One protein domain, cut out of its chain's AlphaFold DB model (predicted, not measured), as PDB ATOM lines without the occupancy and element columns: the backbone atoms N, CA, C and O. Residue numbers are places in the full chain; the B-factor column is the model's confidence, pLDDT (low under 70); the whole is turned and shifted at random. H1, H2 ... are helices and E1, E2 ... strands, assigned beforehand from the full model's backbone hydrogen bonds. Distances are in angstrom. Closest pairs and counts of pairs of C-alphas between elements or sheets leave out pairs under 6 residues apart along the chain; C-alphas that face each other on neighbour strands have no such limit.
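This is residues 4 to 9 and 24 to 104 of the 117 residues of an uncharacterized protein of Sphingomonas sp. (UniProt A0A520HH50). A loose, open frame: residues 4 to 9 run beside E1, H1 and the longest helix, H3, make opposite long sides, H2 and H4 meet at one end, and residues 47 to 64 loop out to the other. The 87 printed residues hold H1, H2, E1, H3 and H4 in that order, mostly helix. The radius of gyration of the C-alphas is 15.7 A; the spans are 47 by 32 by 18 A.

Residues 4 to 5 pair, parallel, with residues 45 to 46 of E1, residues 44 to 46. H1, residues 24 to 32, and H2, residues 35 to 38, meet only through their tight link. H2 only just touches H4, residues 93 to 102, with 3 pairs of C-alphas within 8 A; the closest, Ala 38 and Ala 97, are 6.7 A apart. H1 and H3, residues 65 to 83, are apart. Every O i to N i+4 pair is within hydrogen-bond range in H3 and H4, 4 of 5 in H1; H2 is too short for one.

H1, 14.1 A, begins at C-alpha 24 (-36.552, 12.608, 50.614). H2 is 5.1 A, E1 6.4 A, H3 26.2 A. H4, 14.6 A, ends at C-alpha 102 (-47.240, 22.029, 41.919).

Residues 10 to 23 are not printed; C-alphas 9 and 24 are 5.3 A apart. The E1 to H3 link is long. Residues 84 to 88 and 90 have pLDDT under 70.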
ATOM      1  N   ILE A   4     -44.756   5.398  42.008       96.38
ATOM      2  CA  ILE A   4     -43.589   4.912  42.745       96.38
ATOM      3  C   ILE A   4     -43.080   6.064  43.605       96.38
ATOM      4  O   ILE A   4     -42.588   7.065  43.086       96.38
ATOM      5  N   ALA A   5     -43.199   5.932  44.920       97.50
ATOM      6  CA  ALA A   5     -42.616   6.869  45.864       97.50
ATOM      7  C   ALA A   5     -41.146   6.497  46.098       97.50
ATOM      8  O   ALA A   5     -40.837   5.446  46.658       97.50
ATOM      9  N   ALA A   6     -40.244   7.371  45.649       97.94
ATOM     10  CA  ALA A   6     -38.798   7.173  45.692       97.94
ATOM     11  C   ALA A   6     -38.126   8.258  46.562       97.94
ATOM     12  O   ALA A   6     -37.623   9.251  46.032       97.94
ATOM     13  N   PRO A   7     -38.140   8.120  47.902       97.50
ATOM     14  CA  PRO A   7     -37.667   9.160  48.816       97.50
ATOM     15  C   PRO A   7     -36.132   9.201  48.884       97.50
ATOM     16  O   PRO A   7     -35.538   8.613  49.782       97.50
ATOM     17  N   SER A   8     -35.473   9.904  47.956       97.12
ATOM     18  CA  SER A   8     -34.004  10.014  47.906       97.12
ATOM     19  C   SER A   8     -33.505  11.460  47.936       97.12
ATOM     20  O   SER A   8     -34.056  12.350  47.290       97.12
ATOM     21  N   ASN A   9     -32.419  11.674  48.674       96.69
ATOM     22  CA  ASN A   9     -31.644  12.914  48.752       96.69
ATOM     23  C   ASN A   9     -30.139  12.684  48.486       96.69
ATOM     24  O   ASN A   9     -29.334  13.599  48.641       96.69
ATOM     25  N   TRP A  24     -35.967  13.913  50.284       96.38
ATOM     26  CA  TRP A  24     -36.552  12.608  50.614       96.38
ATOM     27  C   TRP A  24     -37.985  12.707  51.174       96.38
ATOM     28  O   TRP A  24     -38.735  11.739  51.095       96.38
ATOM     29  N   ARG A  25     -38.390  13.867  51.714       96.38
ATOM     30  CA  ARG A  25     -39.745  14.122  52.239       96.38
ATOM     31  C   ARG A  25     -40.781  14.364  51.141       96.38
ATOM     32  O   ARG A  25     -41.976  14.270  51.413       96.38
ATOM     33  N   ALA A  26     -40.346  14.681  49.921       94.81
ATOM     34  CA  ALA A  26     -41.232  15.112  48.845       94.81
ATOM     35  C   ALA A  26     -42.354  14.106  48.518       94.81
ATOM     36  O   ALA A  26     -43.496  14.550  48.417       94.81
ATOM     37  N   PRO A  27     -42.114  12.777  48.422       96.38
ATOM     38  CA  PRO A  27     -43.196  11.833  48.143       96.38
ATOM     39  C   PRO A  27     -44.307  11.875  49.198       96.38
ATOM     40  O   PRO A  27     -45.480  11.956  48.847       96.38
ATOM     41  N   ALA A  28     -43.946  11.887  50.485       95.38
ATOM     42  CA  ALA A  28     -44.915  11.956  51.577       95.38
ATOM     43  C   ALA A  28     -45.677  13.290  51.580       95.38
ATOM     44  O   ALA A  28     -46.895  13.294  51.730       95.38
ATOM     45  N   ALA A  29     -44.978  14.410  51.359       95.25
ATOM     46  CA  ALA A  29     -45.596  15.734  51.300       95.25
ATOM     47  C   ALA A  29     -46.597  15.863  50.140       95.25
ATOM     48  O   ALA A  29     -47.683  16.402  50.327       95.25
ATOM     49  N   LEU A  30     -46.265  15.334  48.957       93.50
ATOM     50  CA  LEU A  30     -47.158  15.354  47.796       93.50
ATOM     51  C   LEU A  30     -48.391  14.468  48.003       93.50
ATOM     52  O   LEU A  30     -49.497  14.879  47.660       93.50
ATOM     53  N   ILE A  31     -48.216  13.276  48.582       93.69
ATOM     54  CA  ILE A  31     -49.336  12.390  48.926       93.69
ATOM     55  C   ILE A  31     -50.254  13.079  49.943       93.69
ATOM     56  O   ILE A  31     -51.455  13.148  49.712       93.69
ATOM     57  N   ALA A  32     -49.697  13.669  51.005       92.19
ATOM     58  CA  ALA A  32     -50.470  14.415  52.000       92.19
ATOM     59  C   ALA A  32     -51.194  15.644  51.415       92.19
ATOM     60  O   ALA A  32     -52.241  16.037  51.919       92.19
ATOM     61  N   ALA A  33     -50.663  16.236  50.340       91.00
ATOM     62  CA  ALA A  33     -51.279  17.350  49.620       91.00
ATOM     63  C   ALA A  33     -52.387  16.924  48.630       91.00
ATOM     64  O   ALA A  33     -52.919  17.775  47.915       91.00
ATOM     65  N   GLY A  34     -52.735  15.636  48.562       91.69
ATOM     66  CA  GLY A  34     -53.829  15.134  47.727       91.69
ATOM     67  C   GLY A  34     -53.408  14.625  46.343       91.69
ATOM     68  O   GLY A  34     -54.234  14.566  45.429       91.69
ATOM     69  N   LEU A  35     -52.120  14.306  46.134       91.25
ATOM     70  CA  LEU A  35     -51.634  13.828  44.832       91.25
ATOM     71  C   LEU A  35     -52.342  12.540  44.386       91.25
ATOM     72  O   LEU A  35     -52.665  12.412  43.208       91.25
ATOM     73  N   LEU A  36     -52.564  11.577  45.285       92.38
ATOM     74  CA  LEU A  36     -53.143  10.286  44.897       92.38
ATOM     75  C   LEU A  36     -54.606  10.446  44.482       92.38
ATOM     76  O   LEU A  36     -55.023   9.889  43.470       92.38
ATOM     77  N   GLU A  37     -55.357  11.264  45.207       91.25
ATOM     78  CA  GLU A  37     -56.747  11.622  44.945       91.25
ATOM     79  C   GLU A  37     -56.874  12.340  43.601       91.25
ATOM     80  O   GLU A  37     -57.696  11.957  42.768       91.25
ATOM     81  N   ALA A  38     -56.002  13.319  43.340       89.25
ATOM     82  CA  ALA A  38     -55.958  14.032  42.064       89.25
ATOM     83  C   ALA A  38     -55.652  13.109  40.868       89.25
ATOM     84  O   ALA A  38     -56.039  13.412  39.737       89.25
ATOM     85  N   LEU A  39     -54.975  11.982  41.111       87.06
ATOM     86  CA  LEU A  39     -54.658  10.959  40.113       87.06
ATOM     87  C   LEU A  39     -55.697   9.824  40.036       87.06
ATOM     88  O   LEU A  39     -55.514   8.896  39.249       87.06
ATOM     89  N   GLY A  40     -56.780   9.880  40.818       88.75
ATOM     90  CA  GLY A  40     -57.825   8.851  40.834       88.75
ATOM     91  C   GLY A  40     -57.472   7.597  41.644       88.75
ATOM     92  O   GLY A  40     -57.961   6.517  41.330       88.75
ATOM     93  N   GLY A  41     -56.614   7.728  42.659       90.62
ATOM     94  CA  GLY A  41     -56.241   6.652  43.583       90.62
ATOM     95  C   GLY A  41     -55.443   5.504  42.948       90.62
ATOM     96  O   GLY A  41     -55.826   4.346  43.122       90.62
ATOM     97  N   PRO A  42     -54.355   5.769  42.197       90.75
ATOM     98  CA  PRO A  42     -53.567   4.703  41.584       90.75
ATOM     99  C   PRO A  42     -52.867   3.835  42.649       90.75
ATOM    100  O   PRO A  42     -52.544   4.333  43.731       90.75
ATOM    101  N   PRO A  43     -52.537   2.566  42.339       92.19
ATOM    102  CA  PRO A  43     -51.662   1.756  43.180       92.19
ATOM    103  C   PRO A  43     -50.318   2.447  43.438       92.19
ATOM    104  O   PRO A  43     -49.793   3.154  42.570       92.19
ATOM    105  N   VAL A  44     -49.751   2.217  44.626       95.00
ATOM    106  CA  VAL A  44     -48.511   2.861  45.068       95.00
ATOM    107  C   VAL A  44     -47.470   1.828  45.489       95.00
ATOM    108  O   VAL A  44     -47.737   0.988  46.343       95.00
ATOM    109  N   THR A  45     -46.257   1.939  44.945       96.19
ATOM    110  CA  THR A  45     -45.064   1.254  45.468       96.19
ATOM    111  C   THR A  45     -44.222   2.251  46.250       96.19
ATOM    112  O   THR A  45     -43.808   3.273  45.707       96.19
ATOM    113  N   GLN A  46     -43.940   1.947  47.515       97.06
ATOM    114  CA  GLN A  46     -43.057   2.740  48.369       97.06
ATOM    115  C   GLN A  46     -41.666   2.105  48.386       97.06
ATOM    116  O   GLN A  46     -41.521   0.948  48.784       97.06
ATOM    117  N   LEU A  47     -40.645   2.844  47.955       97.94
ATOM    118  CA  LEU A  47     -39.257   2.419  48.125       97.94
ATOM    119  C   LEU A  47     -38.739   2.833  49.508       97.94
ATOM    120  O   LEU A  47     -39.103   3.905  50.001       97.94
ATOM    121  N   PRO A  48     -37.868   2.023  50.133       96.56
ATOM    122  CA  PRO A  48     -37.270   2.382  51.409       96.56
ATOM    123  C   PRO A  48     -36.413   3.642  51.262       96.56
ATOM    124  O   PRO A  48     -35.695   3.814  50.276       96.56
ATOM    125  N   ARG A  49     -36.461   4.516  52.272       96.00
ATOM    126  CA  ARG A  49     -35.573   5.679  52.351       96.00
ATOM    127  C   ARG A  49     -34.125   5.199  52.523       96.00
ATOM    128  O   ARG A  49     -33.844   4.517  53.509       96.00
ATOM    129  N   PRO A  50     -33.197   5.567  51.626       96.38
ATOM    130  CA  PRO A  50     -31.788   5.292  51.827       96.38
ATOM    131  C   PRO A  50     -31.195   6.235  52.884       96.38
ATOM    132  O   PRO A  50     -31.640   7.373  53.045       96.38
ATOM    133  N   VAL A  51     -30.160   5.772  53.584       95.38
ATOM    134  CA  VAL A  51     -29.426   6.590  54.561       95.38
ATOM    135  C   VAL A  51     -28.505   7.562  53.826       95.38
ATOM    136  O   VAL A  51     -27.677   7.149  53.011       95.38
ATOM    137  N   TYR A  52     -28.647   8.850  54.131       95.38
ATOM    138  CA  TYR A  52     -27.766   9.905  53.648       95.38
ATOM    139  C   TYR A  52     -26.516  10.016  54.521       95.38
ATOM    140  O   TYR A  52     -26.608  10.004  55.747       95.38
ATOM    141  N   SER A  53     -25.359  10.194  53.891       93.56
ATOM    142  CA  SER A  53     -24.128  10.616  54.552       93.56
ATOM    143  C   SER A  53     -23.588  11.896  53.901       93.56
ATOM    144  O   SER A  53     -23.486  11.951  52.665       93.56
ATOM    145  N   PRO A  54     -23.206  12.918  54.693       92.50
ATOM    146  CA  PRO A  54     -22.481  14.079  54.185       92.50
ATOM    147  C   PRO A  54     -21.008  13.757  53.888       92.50
ATOM    148  O   PRO A  54     -20.343  14.534  53.199       92.50
ATOM    149  N   GLU A  55     -20.505  12.606  54.341       91.75
ATOM    150  CA  GLU A  55     -19.110  12.206  54.182       91.75
ATOM    151  C   GLU A  55     -18.869  11.377  52.912       91.75
ATOM    152  O   GLU A  55     -19.732  10.588  52.493       91.75
ATOM    153  N   PRO A  56     -17.690  11.510  52.273       92.19
ATOM    154  CA  PRO A  56     -17.260  10.580  51.241       92.19
ATOM    155  C   PRO A  56     -17.261   9.141  51.761       92.19
ATOM    156  O   PRO A  56     -16.868   8.858  52.892       92.19
ATOM    157  N   GLN A  57     -17.676   8.200  50.920       92.25
ATOM    158  CA  GLN A  57     -17.647   6.797  51.305       92.25
ATOM    159  C   GLN A  57     -16.215   6.266  51.309       92.25
ATOM    160  O   GLN A  57     -15.447   6.553  50.387       92.25
ATOM    161  N   ALA A  58     -15.891   5.418  52.291       93.62
ATOM    162  CA  ALA A  58     -14.569   4.811  52.437       93.62
ATOM    163  C   ALA A  58     -14.037   4.255  51.101       93.62
ATOM    164  O   ALA A  58     -14.770   3.578  50.363       93.62
ATOM    165  N   GLY A  59     -12.778   4.589  50.795       94.25
ATOM    166  CA  GLY A  59     -12.109   4.240  49.538       94.25
ATOM    167  C   GLY A  59     -12.513   5.089  48.327       94.25
ATOM    168  O   GLY A  59     -12.142   4.753  47.206       94.25
ATOM    169  N   THR A  60     -13.289   6.164  48.505       92.25
ATOM    170  CA  THR A  60     -13.761   7.020  47.404       92.25
ATOM    171  C   THR A  60     -13.762   8.497  47.801       92.25
ATOM    172  O   THR A  60     -13.827   8.839  48.976       92.25
ATOM    173  N   ARG A  61     -13.776   9.391  46.804       92.56
ATOM    174  CA  ARG A  61     -14.089  10.821  47.001       92.56
ATOM    175  C   ARG A  61     -15.588  11.127  46.848       92.56
ATOM    176  O   ARG A  61     -15.976  12.289  46.801       92.56
ATOM    177  N   ILE A  62     -16.427  10.098  46.708       92.31
ATOM    178  CA  ILE A  62     -17.837  10.224  46.328       92.31
ATOM    179  C   ILE A  62     -18.714  10.034  47.565       92.31
ATOM    180  O   ILE A  62     -18.596   9.043  48.285       92.31
ATOM    181  N   ARG A  63     -19.639  10.968  47.793       93.50
ATOM    182  CA  ARG A  63     -20.691  10.828  48.808       93.50
ATOM    183  C   ARG A  63     -21.776   9.898  48.288       93.50
ATOM    184  O   ARG A  63     -22.197  10.033  47.142       93.50
ATOM    185  N   ASN A  64     -22.236   8.976  49.127       95.56
ATOM    186  CA  ASN A  64     -23.397   8.119  48.862       95.56
ATOM    187  C   ASN A  64     -23.360   7.292  47.559       95.56
ATOM    188  O   ASN A  64     -24.388   6.743  47.184       95.56
ATOM    189  N   GLY A  65     -22.229   7.173  46.853       95.88
ATOM    190  CA  GLY A  65     -22.185   6.597  45.501       95.88
ATOM    191  C   GLY A  65     -22.684   5.151  45.418       95.88
ATOM    192  O   GLY A  65     -23.482   4.819  44.543       95.88
ATOM    193  N   ARG A  66     -22.269   4.296  46.357       96.62
ATOM    194  CA  ARG A  66     -22.738   2.904  46.461       96.62
ATOM    195  C   ARG A  66     -24.215   2.844  46.845       96.62
ATOM    196  O   ARG A  66     -24.994   2.213  46.146       96.62
ATOM    197  N   THR A  67     -24.618   3.606  47.863       96.62
ATOM    198  CA  THR A  67     -26.015   3.684  48.314       96.62
ATOM    199  C   THR A  67     -26.945   4.173  47.198       96.62
ATOM    200  O   THR A  67     -28.047   3.664  47.024       96.62
ATOM    201  N   MET A  68     -26.490   5.143  46.402       96.31
ATOM    202  CA  MET A  68     -27.220   5.692  45.262       96.31
ATOM    203  C   MET A  68     -27.351   4.668  44.142       96.31
ATOM    204  O   MET A  68     -28.424   4.553  43.553       96.31
ATOM    205  N   ARG A  69     -26.291   3.903  43.859       97.12
ATOM    206  CA  ARG A  69     -26.348   2.789  42.910       97.12
ATOM    207  C   ARG A  69     -27.387   1.758  43.342       97.12
ATOM    208  O   ARG A  69     -28.237   1.407  42.530       97.12
ATOM    209  N   ASP A  70     -27.342   1.317  44.593       97.69
ATOM    210  CA  ASP A  70     -28.257   0.294  45.109       97.69
ATOM    211  C   ASP A  70     -29.711   0.780  45.062       97.69
ATOM    212  O   ASP A  70     -30.595   0.078  44.565       97.69
ATOM    213  N   PHE A  71     -29.951   2.029  45.472       98.06
ATOM    214  CA  PHE A  71     -31.269   2.654  45.378       98.06
ATOM    215  C   PHE A  71     -31.760   2.766  43.926       98.06
ATOM    216  O   PHE A  71     -32.911   2.445  43.638       98.06
ATOM    217  N   ASN A  72     -30.895   3.173  42.992       97.94
ATOM    218  CA  ASN A  72     -31.253   3.279  41.576       97.94
ATOM    219  C   ASN A  72     -31.554   1.914  40.945       97.94
ATOM    220  O   ASN A  72     -32.453   1.822  40.111       97.94
ATOM    221  N   LEU A  73     -30.853   0.851  41.347       98.25
ATOM    222  CA  LEU A  73     -31.160  -0.513  40.910       98.25
ATOM    223  C   LEU A  73     -32.534  -0.971  41.422       98.25
ATOM    224  O   LEU A  73     -33.318  -1.523  40.646       98.25
ATOM    225  N   ALA A  74     -32.860  -0.688  42.687       97.50
ATOM    226  CA  ALA A  74     -34.181  -0.971  43.252       97.50
ATOM    227  C   ALA A  74     -35.294  -0.164  42.555       97.50
ATOM    228  O   ALA A  74     -36.336  -0.716  42.199       97.50
ATOM    229  N   LEU A  75     -35.052   1.123  42.285       97.25
ATOM    230  CA  LEU A  75     -35.977   1.977  41.542       97.25
ATOM    231  C   LEU A  75     -36.193   1.475  40.109       97.25
ATOM    232  O   LEU A  75     -37.332   1.395  39.654       97.25
ATOM    233  N   ALA A  76     -35.126   1.089  39.409       96.56
ATOM    234  CA  ALA A  76     -35.220   0.541  38.061       96.56
ATOM    235  C   ALA A  76     -36.027  -0.765  38.025       96.56
ATOM    236  O   ALA A  76     -36.823  -0.966  37.105       96.56
ATOM    237  N   ALA A  77     -35.866  -1.631  39.032       95.38
ATOM    238  CA  ALA A  77     -36.684  -2.831  39.176       95.38
ATOM    239  C   ALA A  77     -38.169  -2.477  39.352       95.38
ATOM    240  O   ALA A  77     -38.992  -2.958  38.576       95.38
ATOM    241  N   ALA A  78     -38.502  -1.560  40.266       94.69
ATOM    242  CA  ALA A  78     -39.883  -1.118  40.472       94.69
ATOM    243  C   ALA A  78     -40.501  -0.503  39.202       94.69
ATOM    244  O   ALA A  78     -41.635  -0.819  38.842       94.69
ATOM    245  N   VAL A  79     -39.749   0.331  38.474       93.69
ATOM    246  CA  VAL A  79     -40.201   0.916  37.198       93.69
ATOM    247  C   VAL A  79     -40.431  -0.160  36.142       93.69
ATOM    248  O   VAL A  79     -41.437  -0.113  35.432       93.69
ATOM    249  N   ARG A  80     -39.522  -1.130  36.014       90.12
ATOM    250  CA  ARG A  80     -39.672  -2.252  35.078       90.12
ATOM    251  C   ARG A  80     -40.939  -3.046  35.378       90.12
ATOM    252  O   ARG A  80     -41.660  -3.386  34.442       90.12
ATOM    253  N   ASP A  81     -41.195  -3.332  36.647       89.44
ATOM    254  CA  ASP A  81     -42.329  -4.154  37.059       89.44
ATOM    255  C   ASP A  81     -43.658  -3.436  36.760       89.44
ATOM    256  O   ASP A  81     -44.589  -4.058  36.250       89.44
ATOM    257  N   VAL A  82     -43.703  -2.107  36.917       87.00
ATOM    258  CA  VAL A  82     -44.838  -1.270  36.490       87.00
ATOM    259  C   VAL A  82     -44.973  -1.194  34.963       87.00
ATOM    260  O   VAL A  82     -46.075  -1.338  34.438       87.00
ATOM    261  N   ARG A  83     -43.875  -0.979  34.222       78.56
ATOM    262  CA  ARG A  83     -43.889  -0.810  32.751       78.56
ATOM    263  C   ARG A  83     -44.313  -2.051  31.973       78.56
ATOM    264  O   ARG A  83     -44.628  -1.936  30.791       78.56
ATOM    265  N   ARG A  84     -44.299  -3.234  32.589       67.94
ATOM    266  CA  ARG A  84     -44.845  -4.450  31.969       67.94
ATOM    267  C   ARG A  84     -46.372  -4.379  31.784       67.94
ATOM    268  O   ARG A  84     -46.905  -5.191  31.035       67.94
ATOM    269  N   HIS A  85     -47.049  -3.384  32.371       57.44
ATOM    270  CA  HIS A  85     -48.416  -2.979  32.030       57.44
ATOM    271  C   HIS A  85     -48.411  -1.792  31.032       57.44
ATOM    272  O   HIS A  85     -47.679  -0.831  31.274       57.44
ATOM    273  N   PRO A  86     -49.184  -1.810  29.920       53.50
ATOM    274  CA  PRO A  86     -49.039  -0.826  28.840       53.50
ATOM    275  C   PRO A  86     -49.388   0.621  29.235       53.50
ATOM    276  O   PRO A  86     -50.332   0.862  29.981       53.50
ATOM    277  N   ASP A  87     -48.602   1.532  28.653       66.44
ATOM    278  CA  ASP A  87     -48.654   3.002  28.562       66.44
ATOM    279  C   ASP A  87     -48.906   3.854  29.826       66.44
ATOM    280  O   ASP A  87     -49.992   3.905  30.404       66.44
ATOM    281  N   LEU A  88     -47.866   4.602  30.231       64.75
ATOM    282  CA  LEU A  88     -47.823   5.360  31.488       64.75
ATOM    283  C   LEU A  88     -48.609   6.679  31.460       64.75
ATOM    284  O   LEU A  88     -49.085   7.061  32.521       64.75
ATOM    285  N   ASP A  89     -48.736   7.366  30.313       71.38
ATOM    286  CA  ASP A  89     -49.550   8.595  30.146       71.38
ATOM    287  C   ASP A  89     -49.813   8.958  28.663       71.38
ATOM    288  O   ASP A  89     -49.378  10.011  28.191       71.38
ATOM    289  N   PRO A  90     -50.517   8.123  27.883       68.12
ATOM    290  CA  PRO A  90     -50.662   8.329  26.434       68.12
ATOM    291  C   PRO A  90     -51.365   9.644  26.044       68.12
ATOM    292  O   PRO A  90     -51.291  10.074  24.895       68.12
ATOM    293  N   HIS A  91     -52.042  10.310  26.987       79.44
ATOM    294  CA  HIS A  91     -52.821  11.530  26.743       79.44
ATOM    295  C   HIS A  91     -52.361  12.742  27.574       79.44
ATOM    296  O   HIS A  91     -53.062  13.764  27.626       79.44
ATOM    297  N   GLY A  92     -51.210  12.652  28.250       75.56
ATOM    298  CA  GLY A  92     -50.657  13.749  29.055       75.56
ATOM    299  C   GLY A  92     -51.579  14.207  30.194       75.56
ATOM    300  O   GLY A  92     -51.585  15.389  30.567       75.56
ATOM    301  N   ARG A  93     -52.447  13.319  30.692       76.25
ATOM    302  CA  ARG A  93     -53.424  13.643  31.742       76.25
ATOM    303  C   ARG A  93     -52.720  13.777  33.089       76.25
ATOM    304  O   ARG A  93     -53.088  14.639  33.885       76.25
ATOM    305  N   TYR A  94     -51.676  12.984  33.309       73.50
ATOM    306  CA  TYR A  94     -50.936  12.956  34.567       73.50
ATOM    307  C   TYR A  94     -49.909  14.081  34.643       73.50
ATOM    308  O   TYR A  94     -49.811  14.734  35.681       73.50
ATOM    309  N   ALA A  95     -49.231  14.397  33.533       76.81
ATOM    310  CA  ALA A  95     -48.371  15.581  33.458       76.81
ATOM    311  C   ALA A  95     -49.136  16.862  33.854       76.81
ATOM    312  O   ALA A  95     -48.662  17.646  34.677       76.81
ATOM    313  N   ARG A  96     -50.369  17.034  33.352       81.25
ATOM    314  CA  ARG A  96     -51.244  18.156  33.736       81.25
ATOM    315  C   ARG A  96     -51.645  18.139  35.211       81.25
ATOM    316  O   ARG A  96     -51.666  19.202  35.832       81.25
ATOM    317  N   ALA A  97     -51.954  16.969  35.768       80.06
ATOM    318  CA  ALA A  97     -52.308  16.841  37.182       80.06
ATOM    319  C   ALA A  97     -51.137  17.245  38.094       80.06
ATOM    320  O   ALA A  97     -51.330  18.028  39.023       80.06
ATOM    321  N   ILE A  98     -49.916  16.796  37.777       80.00
ATOM    322  CA  ILE A  98     -48.697  17.159  38.514       80.00
ATOM    323  C   ILE A  98     -48.468  18.671  38.458       80.00
ATOM    324  O   ILE A  98     -48.326  19.298  39.503       80.00
ATOM    325  N   VAL A  99     -48.484  19.275  37.267       82.62
ATOM    326  CA  VAL A  99     -48.285  20.728  37.112       82.62
ATOM    327  C   VAL A  99     -49.336  21.522  37.894       82.62
ATOM    328  O   VAL A  99     -48.995  22.477  38.588       82.62
ATOM    329  N   SER A 100     -50.599  21.093  37.842       81.19
ATOM    330  CA  SER A 100     -51.688  21.747  38.579       81.19
ATOM    331  C   SER A 100     -51.515  21.641  40.094       81.19
ATOM    332  O   SER A 100     -51.843  22.586  40.809       81.19
ATOM    333  N   LEU A 101     -51.001  20.512  40.595       78.12
ATOM    334  CA  LEU A 101     -50.698  20.337  42.014       78.12
ATOM    335  C   LEU A 101     -49.510  21.210  42.434       78.12
ATOM    336  O   LEU A 101     -49.598  21.912  43.437       78.12
ATOM    337  N   LEU A 102     -48.426  21.213  41.650       77.62
ATOM    338  CA  LEU A 102     -47.240  22.029  41.919       77.62
ATOM    339  C   LEU A 102     -47.581  23.524  41.977       77.62
ATOM    340  O   LEU A 102     -47.077  24.219  42.854       77.62
ATOM    341  N   ALA A 103     -48.484  24.002  41.118       78.31
ATOM    342  CA  ALA A 103     -48.957  25.388  41.132       78.31
ATOM    343  C   ALA A 103     -49.700  25.787  42.424       78.31
ATOM    344  O   ALA A 103     -49.879  26.974  42.685       78.31
ATOM    345  N   ARG A 104     -50.152  24.814  43.224       75.94
ATOM    346  CA  ARG A 104     -50.874  25.032  44.487       75.94
ATOM    347  C   ARG A 104     -49.991  24.863  45.720       75.94
ATOM    348  O   ARG A 104     -50.452  25.144  46.825       75.94
TER     349      ARG A 104